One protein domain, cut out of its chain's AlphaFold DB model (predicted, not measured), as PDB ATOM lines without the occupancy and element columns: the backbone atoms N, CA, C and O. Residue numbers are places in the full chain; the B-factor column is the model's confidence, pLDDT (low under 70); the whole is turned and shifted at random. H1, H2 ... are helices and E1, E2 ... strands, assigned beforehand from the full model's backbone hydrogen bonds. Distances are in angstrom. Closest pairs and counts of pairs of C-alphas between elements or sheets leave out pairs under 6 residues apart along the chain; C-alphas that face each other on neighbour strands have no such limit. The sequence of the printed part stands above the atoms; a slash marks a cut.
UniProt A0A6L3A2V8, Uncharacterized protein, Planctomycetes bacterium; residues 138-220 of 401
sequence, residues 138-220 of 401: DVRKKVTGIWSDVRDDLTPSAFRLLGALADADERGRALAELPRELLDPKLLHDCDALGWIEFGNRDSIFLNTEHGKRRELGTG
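AT A GLANCE: This is residues 138 to 220 of the 401 residues of an uncharacterized protein of Planctomycetes bacterium (UniProt A0A6L3A2V8). H1's residues 138 to 150 stick out as an arm from a two-layer body, helices H2 and H3 over sheet E1 E2 E3. Mixed in class, the 83 residues printed include three named helices, then three named strands in an antiparallel meander, neighbours in turn. It is only just loose, close to compact: radius of gyration of the C-alphas 14.3 A, spans 50, 30 and 20 A.

IN THESE COORDINATES: H1, residues 138 to 164, runs 39.3 A from C-alpha (28.868, 56.101, 97.245). H2 is 168 to 177, H3 185 to 193, E1 197 to 199, E2 205 to 208, E3 214 to 218, ending at C-alpha (41.399, 36.832, 70.962).

HOW THE PARTS SIT: H1's residues 162 to 163 alone touch hairpin partner H2, C-alphas 162 and 171 closest, 5.7 A. E1 N 198 to E2 O 206 and E2 N 207 to E3 O 215 are 2.8 A, within hydrogen-bond range. So is every O i to N i+4 pair in H2 and H3, 21 of 23 in H1.

THE WHOLE: The printed part has no cut; H1's mean pLDDT is 55.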
ATOM      1  N   ASP A 138      27.702  55.675  96.467       50.19
ATOM      2  CA  ASP A 138      28.868  56.101  97.245       50.19
ATOM      3  C   ASP A 138      29.867  54.966  97.492       50.19
ATOM      4  O   ASP A 138      31.080  55.190  97.464       50.19
ATOM      5  N   VAL A 139      29.374  53.737  97.676       45.25
ATOM      6  CA  VAL A 139      30.221  52.546  97.825       45.25
ATOM      7  C   VAL A 139      30.857  52.203  96.486       45.25
ATOM      8  O   VAL A 139      32.069  52.015  96.424       45.25
ATOM      9  N   ARG A 140      30.083  52.231  95.392       49.59
ATOM     10  CA  ARG A 140      30.623  51.961  94.053       49.59
ATOM     11  C   ARG A 140      31.721  52.956  93.686       49.59
ATOM     12  O   ARG A 140      32.782  52.525  93.259       49.59
ATOM     13  N   LYS A 141      31.510  54.257  93.927       52.91
ATOM     14  CA  LYS A 141      32.497  55.310  93.635       52.91
ATOM     15  C   LYS A 141      33.795  55.136  94.429       52.91
ATOM     16  O   LYS A 141      34.875  55.266  93.855       52.91
ATOM     17  N   LYS A 142      33.699  54.832  95.729       47.69
ATOM     18  CA  LYS A 142      34.873  54.592  96.584       47.69
ATOM     19  C   LYS A 142      35.635  53.339  96.168       47.69
ATOM     20  O   LYS A 142      36.850  53.401  96.025       47.69
ATOM     21  N   VAL A 143      34.929  52.239  95.914       45.00
ATOM     22  CA  VAL A 143      35.565  50.980  95.511       45.00
ATOM     23  C   VAL A 143      36.198  51.105  94.127       45.00
ATOM     24  O   VAL A 143      37.325  50.670  93.963       45.00
ATOM     25  N   THR A 144      35.571  51.785  93.160       51.59
ATOM     26  CA  THR A 144      36.210  52.038  91.854       51.59
ATOM     27  C   THR A 144      37.452  52.923  91.938       51.59
ATOM     28  O   THR A 144      38.344  52.765  91.112       51.59
ATOM     29  N   GLY A 145      37.519  53.842  92.910       56.12
ATOM     30  CA  GLY A 145      38.720  54.645  93.164       56.12
ATOM     31  C   GLY A 145      39.866  53.776  93.673       56.12
ATOM     32  O   GLY A 145      40.905  53.705  93.033       56.12
ATOM     33  N   ILE A 146      39.605  53.005  94.733       46.31
ATOM     34  CA  ILE A 146      40.571  52.054  95.311       46.31
ATOM     35  C   ILE A 146      41.029  51.032  94.263       46.31
ATOM     36  O   ILE A 146      42.205  50.704  94.189       46.31
ATOM     37  N   TRP A 147      40.118  50.553  93.413       45.97
ATOM     38  CA  TRP A 147      40.449  49.605  92.349       45.97
ATOM     39  C   TRP A 147      41.330  50.225  91.257       45.97
ATOM     40  O   TRP A 147      42.154  49.529  90.676       45.97
ATOM     41  N   SER A 148      41.178  51.525  90.975       50.72
ATOM     42  CA  SER A 148      42.075  52.239  90.060       50.72
ATOM     43  C   SER A 148      43.470  52.375  90.659       50.72
ATOM     44  O   SER A 148      44.434  52.074  89.968       50.72
ATOM     45  N   ASP A 149      43.559  52.762  91.931       48.56
ATOM     46  CA  ASP A 149      44.836  52.968  92.624       48.56
ATOM     47  C   ASP A 149      45.608  51.640  92.754       48.56
ATOM     48  O   ASP A 149      46.768  51.543  92.365       48.56
ATOM     49  N   VAL A 150      44.925  50.566  93.170       45.94
ATOM     50  CA  VAL A 150      45.509  49.216  93.268       45.94
ATOM     51  C   VAL A 150      45.941  48.687  91.899       45.94
ATOM     52  O   VAL A 150      46.996  48.068  91.783       45.94
ATOM     53  N   ARG A 151      45.157  48.925  90.841       48.66
ATOM     54  CA  ARG A 151      45.545  48.535  89.479       48.66
ATOM     55  C   ARG A 151      46.810  49.268  89.035       48.66
ATOM     56  O   ARG A 151      47.712  48.622  88.510       48.66
ATOM     57  N   ASP A 152      46.889  50.577  89.267       53.56
ATOM     58  CA  ASP A 152      48.025  51.401  88.848       53.56
ATOM     59  C   ASP A 152      49.329  50.994  89.573       53.56
ATOM     60  O   ASP A 152      50.406  51.041  88.970       53.56
ATOM     61  N   ASP A 153      49.229  50.483  90.805       50.25
ATOM     62  CA  ASP A 153      50.356  49.933  91.576       50.25
ATOM     63  C   ASP A 153      50.723  48.483  91.193       50.25
ATOM     64  O   ASP A 153      51.889  48.066  91.282       50.25
ATOM     65  N   LEU A 154      49.751  47.693  90.726       46.81
ATOM     66  CA  LEU A 154      49.963  46.303  90.310       46.81
ATOM     67  C   LEU A 154      50.527  46.184  88.889       46.81
ATOM     68  O   LEU A 154      51.315  45.265  88.650       46.81
ATOM     69  N   THR A 155      50.212  47.099  87.966       62.00
ATOM     70  CA  THR A 155      50.711  47.055  86.576       62.00
ATOM     71  C   THR A 155      52.253  46.993  86.497       62.00
ATOM     72  O   THR A 155      52.778  46.104  85.819       62.00
ATOM     73  N   PRO A 156      53.031  47.818  87.235       60.16
ATOM     74  CA  PRO A 156      54.498  47.719  87.258       60.16
ATOM     75  C   PRO A 156      55.037  46.416  87.867       60.16
ATOM     76  O   PRO A 156      56.169  46.015  87.590       60.16
ATOM     77  N   SER A 157      54.267  45.774  88.744       62.94
ATOM     78  CA  SER A 157      54.653  44.528  89.414       62.94
ATOM     79  C   SER A 157      54.358  43.314  88.531       62.94
ATOM     80  O   SER A 157      55.219  42.450  88.380       62.94
ATOM     81  N   ALA A 158      53.208  43.301  87.853       62.12
ATOM     82  CA  ALA A 158      52.874  42.321  86.823       62.12
ATOM     83  C   ALA A 158      53.879  42.368  85.662       62.12
ATOM     84  O   ALA A 158      54.371  41.328  85.234       62.12
ATOM     85  N   PHE A 159      54.273  43.566  85.219       60.06
ATOM     86  CA  PHE A 159      55.288  43.729  84.176       60.06
ATOM     87  C   PHE A 159      56.664  43.197  84.599       60.06
ATOM     88  O   PHE A 159      57.336  42.525  83.822       60.06
ATOM     89  N   ARG A 160      57.074  43.431  85.855       67.44
ATOM     90  CA  ARG A 160      58.324  42.876  86.405       67.44
ATOM     91  C   ARG A 160      58.288  41.353  86.517       67.44
ATOM     92  O   ARG A 160      59.283  40.710  86.196       67.44
ATOM     93  N   LEU A 161      57.156  40.781  86.924       64.94
ATOM     94  CA  LEU A 161      56.966  39.329  86.974       64.94
ATOM     95  C   LEU A 161      56.991  38.708  85.572       64.94
ATOM     96  O   LEU A 161      57.652  37.694  85.378       64.94
ATOM     97  N   LEU A 162      56.354  39.346  84.584       68.88
ATOM     98  CA  LEU A 162      56.423  38.923  83.184       68.88
ATOM     99  C   LEU A 162      57.850  39.044  82.629       68.88
ATOM    100  O   LEU A 162      58.325  38.131  81.965       68.88
ATOM    101  N   GLY A 163      58.573  40.120  82.940       68.25
ATOM    102  CA  GLY A 163      59.969  40.298  82.529       68.25
ATOM    103  C   GLY A 163      60.942  39.290  83.150       68.25
ATOM    104  O   GLY A 163      61.974  39.000  82.550       68.25
ATOM    105  N   ALA A 164      60.612  38.737  84.321       70.94
ATOM    106  CA  ALA A 164      61.410  37.717  84.998       70.94
ATOM    107  C   ALA A 164      61.241  36.307  84.403       70.94
ATOM    108  O   ALA A 164      62.073  35.438  84.665       70.94
ATOM    109  N   LEU A 165      60.198  36.072  83.600       76.62
ATOM    110  CA  LEU A 165      60.054  34.828  82.847       76.62
ATOM    111  C   LEU A 165      61.087  34.819  81.715       76.62
ATOM    112  O   LEU A 165      61.134  35.733  80.886       76.62
ATOM    113  N   ALA A 166      61.943  33.799  81.716       62.00
ATOM    114  CA  ALA A 166      63.084  33.714  80.809       62.00
ATOM    115  C   ALA A 166      62.649  33.479  79.352       62.00
ATOM    116  O   ALA A 166      63.263  34.013  78.429       62.00
ATOM    117  N   ASP A 167      61.570  32.722  79.171       80.06
ATOM    118  CA  ASP A 167      61.103  32.197  77.893       80.06
ATOM    119  C   ASP A 167      59.934  33.029  77.331       80.06
ATOM    120  O   ASP A 167      59.007  33.417  78.053       80.06
ATOM    121  N   ALA A 168      59.974  33.355  76.034       71.44
ATOM    122  CA  ALA A 168      58.913  34.151  75.413       71.44
ATOM    123  C   ALA A 168      57.554  33.430  75.380       71.44
ATOM    124  O   ALA A 168      56.517  34.092  75.474       71.44
ATOM    125  N   ASP A 169      57.536  32.097  75.307       71.44
ATOM    126  CA  ASP A 169      56.294  31.324  75.331       71.44
ATOM    127  C   ASP A 169      55.688  31.307  76.739       71.44
ATOM    128  O   ASP A 169      54.465  31.362  76.882       71.44
ATOM    129  N   GLU A 170      56.511  31.285  77.789       75.56
ATOM    130  CA  GLU A 170      56.072  31.477  79.175       75.56
ATOM    131  C   GLU A 170      55.482  32.867  79.399       75.56
ATOM    132  O   GLU A 170      54.386  32.971  79.954       75.56
ATOM    133  N   ARG A 171      56.138  33.921  78.898       80.31
ATOM    134  CA  ARG A 171      55.595  35.289  78.933       80.31
ATOM    135  C   ARG A 171      54.260  35.388  78.215       80.31
ATOM    136  O   ARG A 171      53.315  35.960  78.751       80.31
ATOM    137  N   GLY A 172      54.162  34.792  77.030       75.81
ATOM    138  CA  GLY A 172      52.928  34.778  76.258       75.81
ATOM    139  C   GLY A 172      51.805  33.998  76.940       75.81
ATOM    140  O   GLY A 172      50.668  34.463  76.970       75.81
ATOM    141  N   ARG A 173      52.104  32.840  77.542       73.69
ATOM    142  CA  ARG A 173      51.122  32.072  78.327       73.69
ATOM    143  C   ARG A 173      50.644  32.855  79.545       73.69
ATOM    144  O   ARG A 173      49.438  32.975  79.731       73.69
ATOM    145  N   ALA A 174      51.561  33.449  80.304       78.69
ATOM    146  CA  ALA A 174      51.218  34.266  81.462       78.69
ATOM    147  C   ALA A 174      50.363  35.485  81.068       78.69
ATOM    148  O   ALA A 174      49.355  35.756  81.713       78.69
ATOM    149  N   LEU A 175      50.698  36.171  79.967       79.62
ATOM    150  CA  LEU A 175      49.902  37.287  79.444       79.62
ATOM    151  C   LEU A 175      48.503  36.836  78.982       79.62
ATOM    152  O   LEU A 175      47.533  37.563  79.177       79.62
ATOM    153  N   ALA A 176      48.383  35.638  78.399       75.62
ATOM    154  CA  ALA A 176      47.108  35.067  77.956       75.62
ATOM    155  C   ALA A 176      46.186  34.649  79.115       75.62
ATOM    156  O   ALA A 176      44.969  34.584  78.935       75.62
ATOM    157  N   GLU A 177      46.761  34.336  80.275       78.94
ATOM    158  CA  GLU A 177      46.035  33.926  81.481       78.94
ATOM    159  C   GLU A 177      45.627  35.108  82.370       78.94
ATOM    160  O   GLU A 177      44.783  34.945  83.256       78.94
ATOM    161  N   LEU A 178      46.167  36.308  82.123       78.56
ATOM    162  CA  LEU A 178      45.739  37.507  82.832       78.56
ATOM    163  C   LEU A 178      44.269  37.838  82.509       78.56
ATOM    164  O   LEU A 178      43.868  37.842  81.341       78.56
ATOM    165  N   PRO A 179      43.455  38.175  83.529       77.50
ATOM    166  CA  PRO A 179      42.145  38.778  83.323       77.50
ATOM    167  C   PRO A 179      42.230  39.967  82.361       77.50
ATOM    168  O   PRO A 179      43.137  40.796  82.461       77.50
ATOM    169  N   ARG A 180      41.261  40.088  81.442       71.56
ATOM    170  CA  ARG A 180      41.240  41.162  80.430       71.56
ATOM    171  C   ARG A 180      41.256  42.556  81.056       71.56
ATOM    172  O   ARG A 180      41.728  43.500  80.439       71.56
ATOM    173  N   GLU A 181      40.748  42.680  82.275       76.25
ATOM    174  CA  GLU A 181      40.677  43.911  83.052       76.25
ATOM    175  C   GLU A 181      42.052  44.393  83.555       76.25
ATOM    176  O   GLU A 181      42.192  45.578  83.860       76.25
ATOM    177  N   LEU A 182      43.051  43.501  83.619       72.38
ATOM    178  CA  LEU A 182      44.445  43.814  83.964       72.38
ATOM    179  C   LEU A 182      45.319  44.079  82.728       72.38
ATOM    180  O   LEU A 182      46.421  44.606  82.857       72.38
ATOM    181  N   LEU A 183      44.830  43.747  81.529       79.88
ATOM    182  CA  LEU A 183      45.486  44.050  80.257       79.88
ATOM    183  C   LEU A 183      45.167  45.489  79.836       79.88
ATOM    184  O   LEU A 183      44.429  45.738  78.878       79.88
ATOM    185  N   ASP A 184      45.686  46.447  80.603       82.44
ATOM    186  CA  ASP A 184      45.501  47.861  80.305       82.44
ATOM    187  C   ASP A 184      46.267  48.285  79.024       82.44
ATOM    188  O   ASP A 184      47.217  47.618  78.597       82.44
ATOM    189  N   PRO A 185      45.872  49.395  78.368       78.19
ATOM    190  CA  PRO A 185      46.511  49.839  77.129       78.19
ATOM    191  C   PRO A 185      48.007  50.147  77.255       78.19
ATOM    192  O   PRO A 185      48.720  50.064  76.258       78.19
ATOM    193  N   LYS A 186      48.484  50.516  78.450       78.81
ATOM    194  CA  LYS A 186      49.895  50.818  78.699       78.81
ATOM    195  C   LYS A 186      50.704  49.525  78.761       78.81
ATOM    196  O   LYS A 186      51.710  49.430  78.075       78.81
ATOM    197  N   LEU A 187      50.218  48.513  79.481       80.25
ATOM    198  CA  LEU A 187      50.833  47.187  79.523       80.25
ATOM    199  C   LEU A 187      50.934  46.575  78.120       80.25
ATOM    200  O   LEU A 187      51.983  46.068  77.740       80.25
ATOM    201  N   LEU A 188      49.862  46.670  77.326       83.81
ATOM    202  CA  LEU A 188      49.864  46.185  75.945       83.81
ATOM    203  C   LEU A 188      50.844  46.972  75.060       83.81
ATOM    204  O   LEU A 188      51.566  46.365  74.276       83.81
ATOM    205  N   HIS A 189      50.921  48.296  75.205       79.56
ATOM    206  CA  HIS A 189      51.896  49.117  74.483       79.56
ATOM    207  C   HIS A 189      53.343  48.759  74.853       79.56
ATOM    208  O   HIS A 189      54.199  48.654  73.979       79.56
ATOM    209  N   ASP A 190      53.622  48.525  76.134       77.12
ATOM    210  CA  ASP A 190      54.952  48.130  76.599       77.12
ATOM    211  C   ASP A 190      55.319  46.719  76.094       77.12
ATOM    212  O   ASP A 190      56.459  46.479  75.694       77.12
ATOM    213  N   CYS A 191      54.355  45.793  76.017       80.38
ATOM    214  CA  CYS A 191      54.550  44.480  75.392       80.38
ATOM    215  C   CYS A 191      54.779  44.561  73.869       80.38
ATOM    216  O   CYS A 191      55.575  43.788  73.338       80.38
ATOM    217  N   ASP A 192      54.113  45.481  73.165       83.25
ATOM    218  CA  ASP A 192      54.316  45.738  71.727       83.25
ATOM    219  C   ASP A 192      55.704  46.340  71.462       83.25
ATOM    220  O   ASP A 192      56.439  45.867  70.597       83.25
ATOM    221  N   ALA A 193      56.132  47.297  72.291       73.62
ATOM    222  CA  ALA A 193      57.466  47.894  72.219       73.62
ATOM    223  C   ALA A 193      58.595  46.866  72.427       73.62
ATOM    224  O   ALA A 193      59.686  47.016  71.877       73.62
ATOM    225  N   LEU A 194      58.330  45.807  73.196       78.25
ATOM    226  CA  LEU A 194      59.242  44.680  73.401       78.25
ATOM    227  C   LEU A 194      59.112  43.580  72.331       78.25
ATOM    228  O   LEU A 194      59.839  42.588  72.381       78.25
ATOM    229  N   GLY A 195      58.198  43.737  71.369       85.06
ATOM    230  CA  GLY A 195      57.938  42.777  70.296       85.06
ATOM    231  C   GLY A 195      57.232  41.499  70.752       85.06
ATOM    232  O   GLY A 195      57.240  40.506  70.024       85.06
ATOM    233  N   TRP A 196      56.645  41.489  71.952       85.75
ATOM    234  CA  TRP A 196      55.968  40.315  72.515       85.75
ATOM    235  C   TRP A 196      54.581  40.108  71.912       85.75
ATOM    236  O   TRP A 196      54.113  38.971  71.816       85.75
ATOM    237  N   ILE A 197      53.932  41.196  71.496       89.69
ATOM    238  CA  ILE A 197      52.644  41.160  70.809       89.69
ATOM    239  C   ILE A 197      52.687  41.925  69.483       89.69
ATOM    240  O   ILE A 197      53.559  42.757  69.273       89.69
ATOM    241  N   GLU A 198      51.732  41.634  68.602       87.25
ATOM    242  CA  GLU A 198      51.449  42.389  67.380       87.25
ATOM    243  C   GLU A 198      49.947  42.691  67.293       87.25
ATOM    244  O   GLU A 198      49.100  41.815  67.507       87.25
ATOM    245  N   PHE A 199      49.598  43.920  66.910       83.50
ATOM    246  CA  PHE A 199      48.214  44.303  66.634       83.50
ATOM    247  C   PHE A 199      47.812  43.944  65.197       83.50
ATOM    248  O   PHE A 199      48.437  44.365  64.225       83.50
ATOM    249  N   GLY A 200      46.741  43.163  65.050       84.94
ATOM    250  CA  GLY A 200      46.179  42.781  63.755       84.94
ATOM    251  C   GLY A 200      45.074  43.705  63.241       84.94
ATOM    252  O   GLY A 200      44.522  44.529  63.963       84.94
ATOM    253  N   ASN A 201      44.676  43.499  61.982       69.69
ATOM    254  CA  ASN A 201      43.763  44.379  61.234       69.69
ATOM    255  C   ASN A 201      42.295  44.427  61.726       69.69
ATOM    256  O   ASN A 201      41.473  45.072  61.074       69.69
ATOM    257  N   ARG A 202      41.913  43.732  62.810       62.47
ATOM    258  CA  ARG A 202      40.510  43.623  63.273       62.47
ATOM    259  C   ARG A 202      40.379  43.394  64.781       62.47
ATOM    260  O   ARG A 202      39.786  42.400  65.197       62.47
ATOM    261  N   ASP A 203      40.920  44.298  65.594       74.00
ATOM    262  CA  ASP A 203      40.803  44.215  67.061       74.00
ATOM    263  C   ASP A 203      41.335  42.878  67.624       74.00
ATOM    264  O   ASP A 203      40.798  42.329  68.590       74.00
ATOM    265  N   SER A 204      42.343  42.315  66.956       77.69
ATOM    266  CA  SER A 204      42.987  41.045  67.290       77.69
ATOM    267  C   SER A 204      44.399  41.327  67.781       77.69
ATOM    268  O   SER A 204      45.139  42.048  67.109       77.69
ATOM    269  N   ILE A 205      44.780  40.743  68.912       85.62
ATOM    270  CA  ILE A 205      46.149  40.808  69.431       85.62
ATOM    271  C   ILE A 205      46.793  39.443  69.205       85.62
ATOM    272  O   ILE A 205      46.201  38.412  69.539       85.62
ATOM    273  N   PHE A 206      47.987  39.426  68.626       87.56
ATOM    274  CA  PHE A 206      48.782  38.219  68.432       87.56
ATOM    275  C   PHE A 206      49.955  38.218  69.400       87.56
ATOM    276  O   PHE A 206      50.575  39.250  69.595       87.56
ATOM    277  N   LEU A 207      50.269  37.064  69.982       88.25
ATOM    278  CA  LEU A 207      51.534  36.820  70.665       88.25
ATOM    279  C   LEU A 207      52.571  36.319  69.671       88.25
ATOM    280  O   LEU A 207      52.290  35.392  68.898       88.25
ATOM    281  N   ASN A 208      53.770  36.885  69.759       81.19
ATOM    282  CA  ASN A 208      54.944  36.408  69.051       81.19
ATOM    283  C   ASN A 208      55.648  35.346  69.897       81.19
ATOM    284  O   ASN A 208      56.146  35.639  70.981       81.19
ATOM    285  N   THR A 209      55.689  34.110  69.402       76.69
ATOM    286  CA  THR A 209      56.482  33.040  70.018       76.69
ATOM    287  C   THR A 209      57.897  33.007  69.446       76.69
ATOM    288  O   THR A 209      58.127  33.429  68.308       76.69
ATOM    289  N   GLU A 210      58.846  32.436  70.190       66.56
ATOM    290  CA  GLU A 210      60.262  32.316  69.782       66.56
ATOM    291  C   GLU A 210      60.463  31.549  68.461       66.56
ATOM    292  O   GLU A 210      61.486  31.683  67.789       66.56
ATOM    293  N   HIS A 211      59.460  30.786  68.027       70.00
ATOM    294  CA  HIS A 211      59.481  30.030  66.775       70.00
ATOM    295  C   HIS A 211      58.783  30.732  65.601       70.00
ATOM    296  O   HIS A 211      58.466  30.083  64.601       70.00
ATOM    297  N   GLY A 212      58.494  32.032  65.717       72.88
ATOM    298  CA  GLY A 212      57.819  32.805  64.670       72.88
ATOM    299  C   GLY A 212      56.374  32.360  64.420       72.88
ATOM    300  O   GLY A 212      55.805  32.658  63.367       72.88
ATOM    301  N   LYS A 213      55.771  31.620  65.360       73.62
ATOM    302  CA  LYS A 213      54.356  31.253  65.287       73.62
ATOM    303  C   LYS A 213      53.542  32.342  65.971       73.62
ATOM    304  O   LYS A 213      53.818  32.740  67.095       73.62
ATOM    305  N   ARG A 214      52.498  32.795  65.288       82.69
ATOM    306  CA  ARG A 214      51.545  33.751  65.848       82.69
ATOM    307  C   ARG A 214      50.441  32.991  66.559       82.69
ATOM    308  O   ARG A 214      49.811  32.121  65.955       82.69
ATOM    309  N   ARG A 215      50.188  33.325  67.823       82.19
ATOM    310  CA  ARG A 215      49.018  32.834  68.561       82.19
ATOM    311  C   ARG A 215      48.060  33.989  68.801       82.19
ATOM    312  O   ARG A 215      48.439  34.988  69.395       82.19
ATOM    313  N   GLU A 216      46.824  33.853  68.346       82.69
ATOM    314  CA  GLU A 216      45.794  34.863  68.578       82.69
ATOM    315  C   GLU A 216      45.336  34.822  70.046       82.69
ATOM    316  O   GLU A 216      44.893  33.780  70.533       82.69
ATOM    317  N   LEU A 217      45.459  35.949  70.753       75.94
ATOM    318  CA  LEU A 217      44.989  36.122  72.135       75.94
ATOM    319  C   LEU A 217      43.470  36.328  72.220       75.94
ATOM    320  O   LEU A 217      42.862  36.149  73.275       75.94
ATOM    321  N   GLY A 218      42.843  36.698  71.105       71.88
ATOM    322  CA  GLY A 218      41.399  36.832  70.962       71.88
ATOM    323  C   GLY A 218      41.003  37.997  70.059       71.88
ATOM    324  O   GLY A 218      41.798  38.898  69.800       71.88
ATOM    325  N   THR A 219      39.746  37.979  69.616       70.12
ATOM    326  CA  THR A 219      39.112  39.039  68.818       70.12
ATOM    327  C   THR A 219      38.200  39.920  69.674       70.12
ATOM    328  O   THR A 219      37.741  39.518  70.747       70.12
ATOM    329  N   GLY A 220      37.893  41.123  69.180       59.50
ATOM    330  CA  GLY A 220      36.892  42.011  69.782       59.50
ATOM    331  C   GLY A 220      37.441  42.990  70.820       59.50
ATOM    332  O   GLY A 220      36.668  43.527  71.618       59.50
TER     333      GLY A 220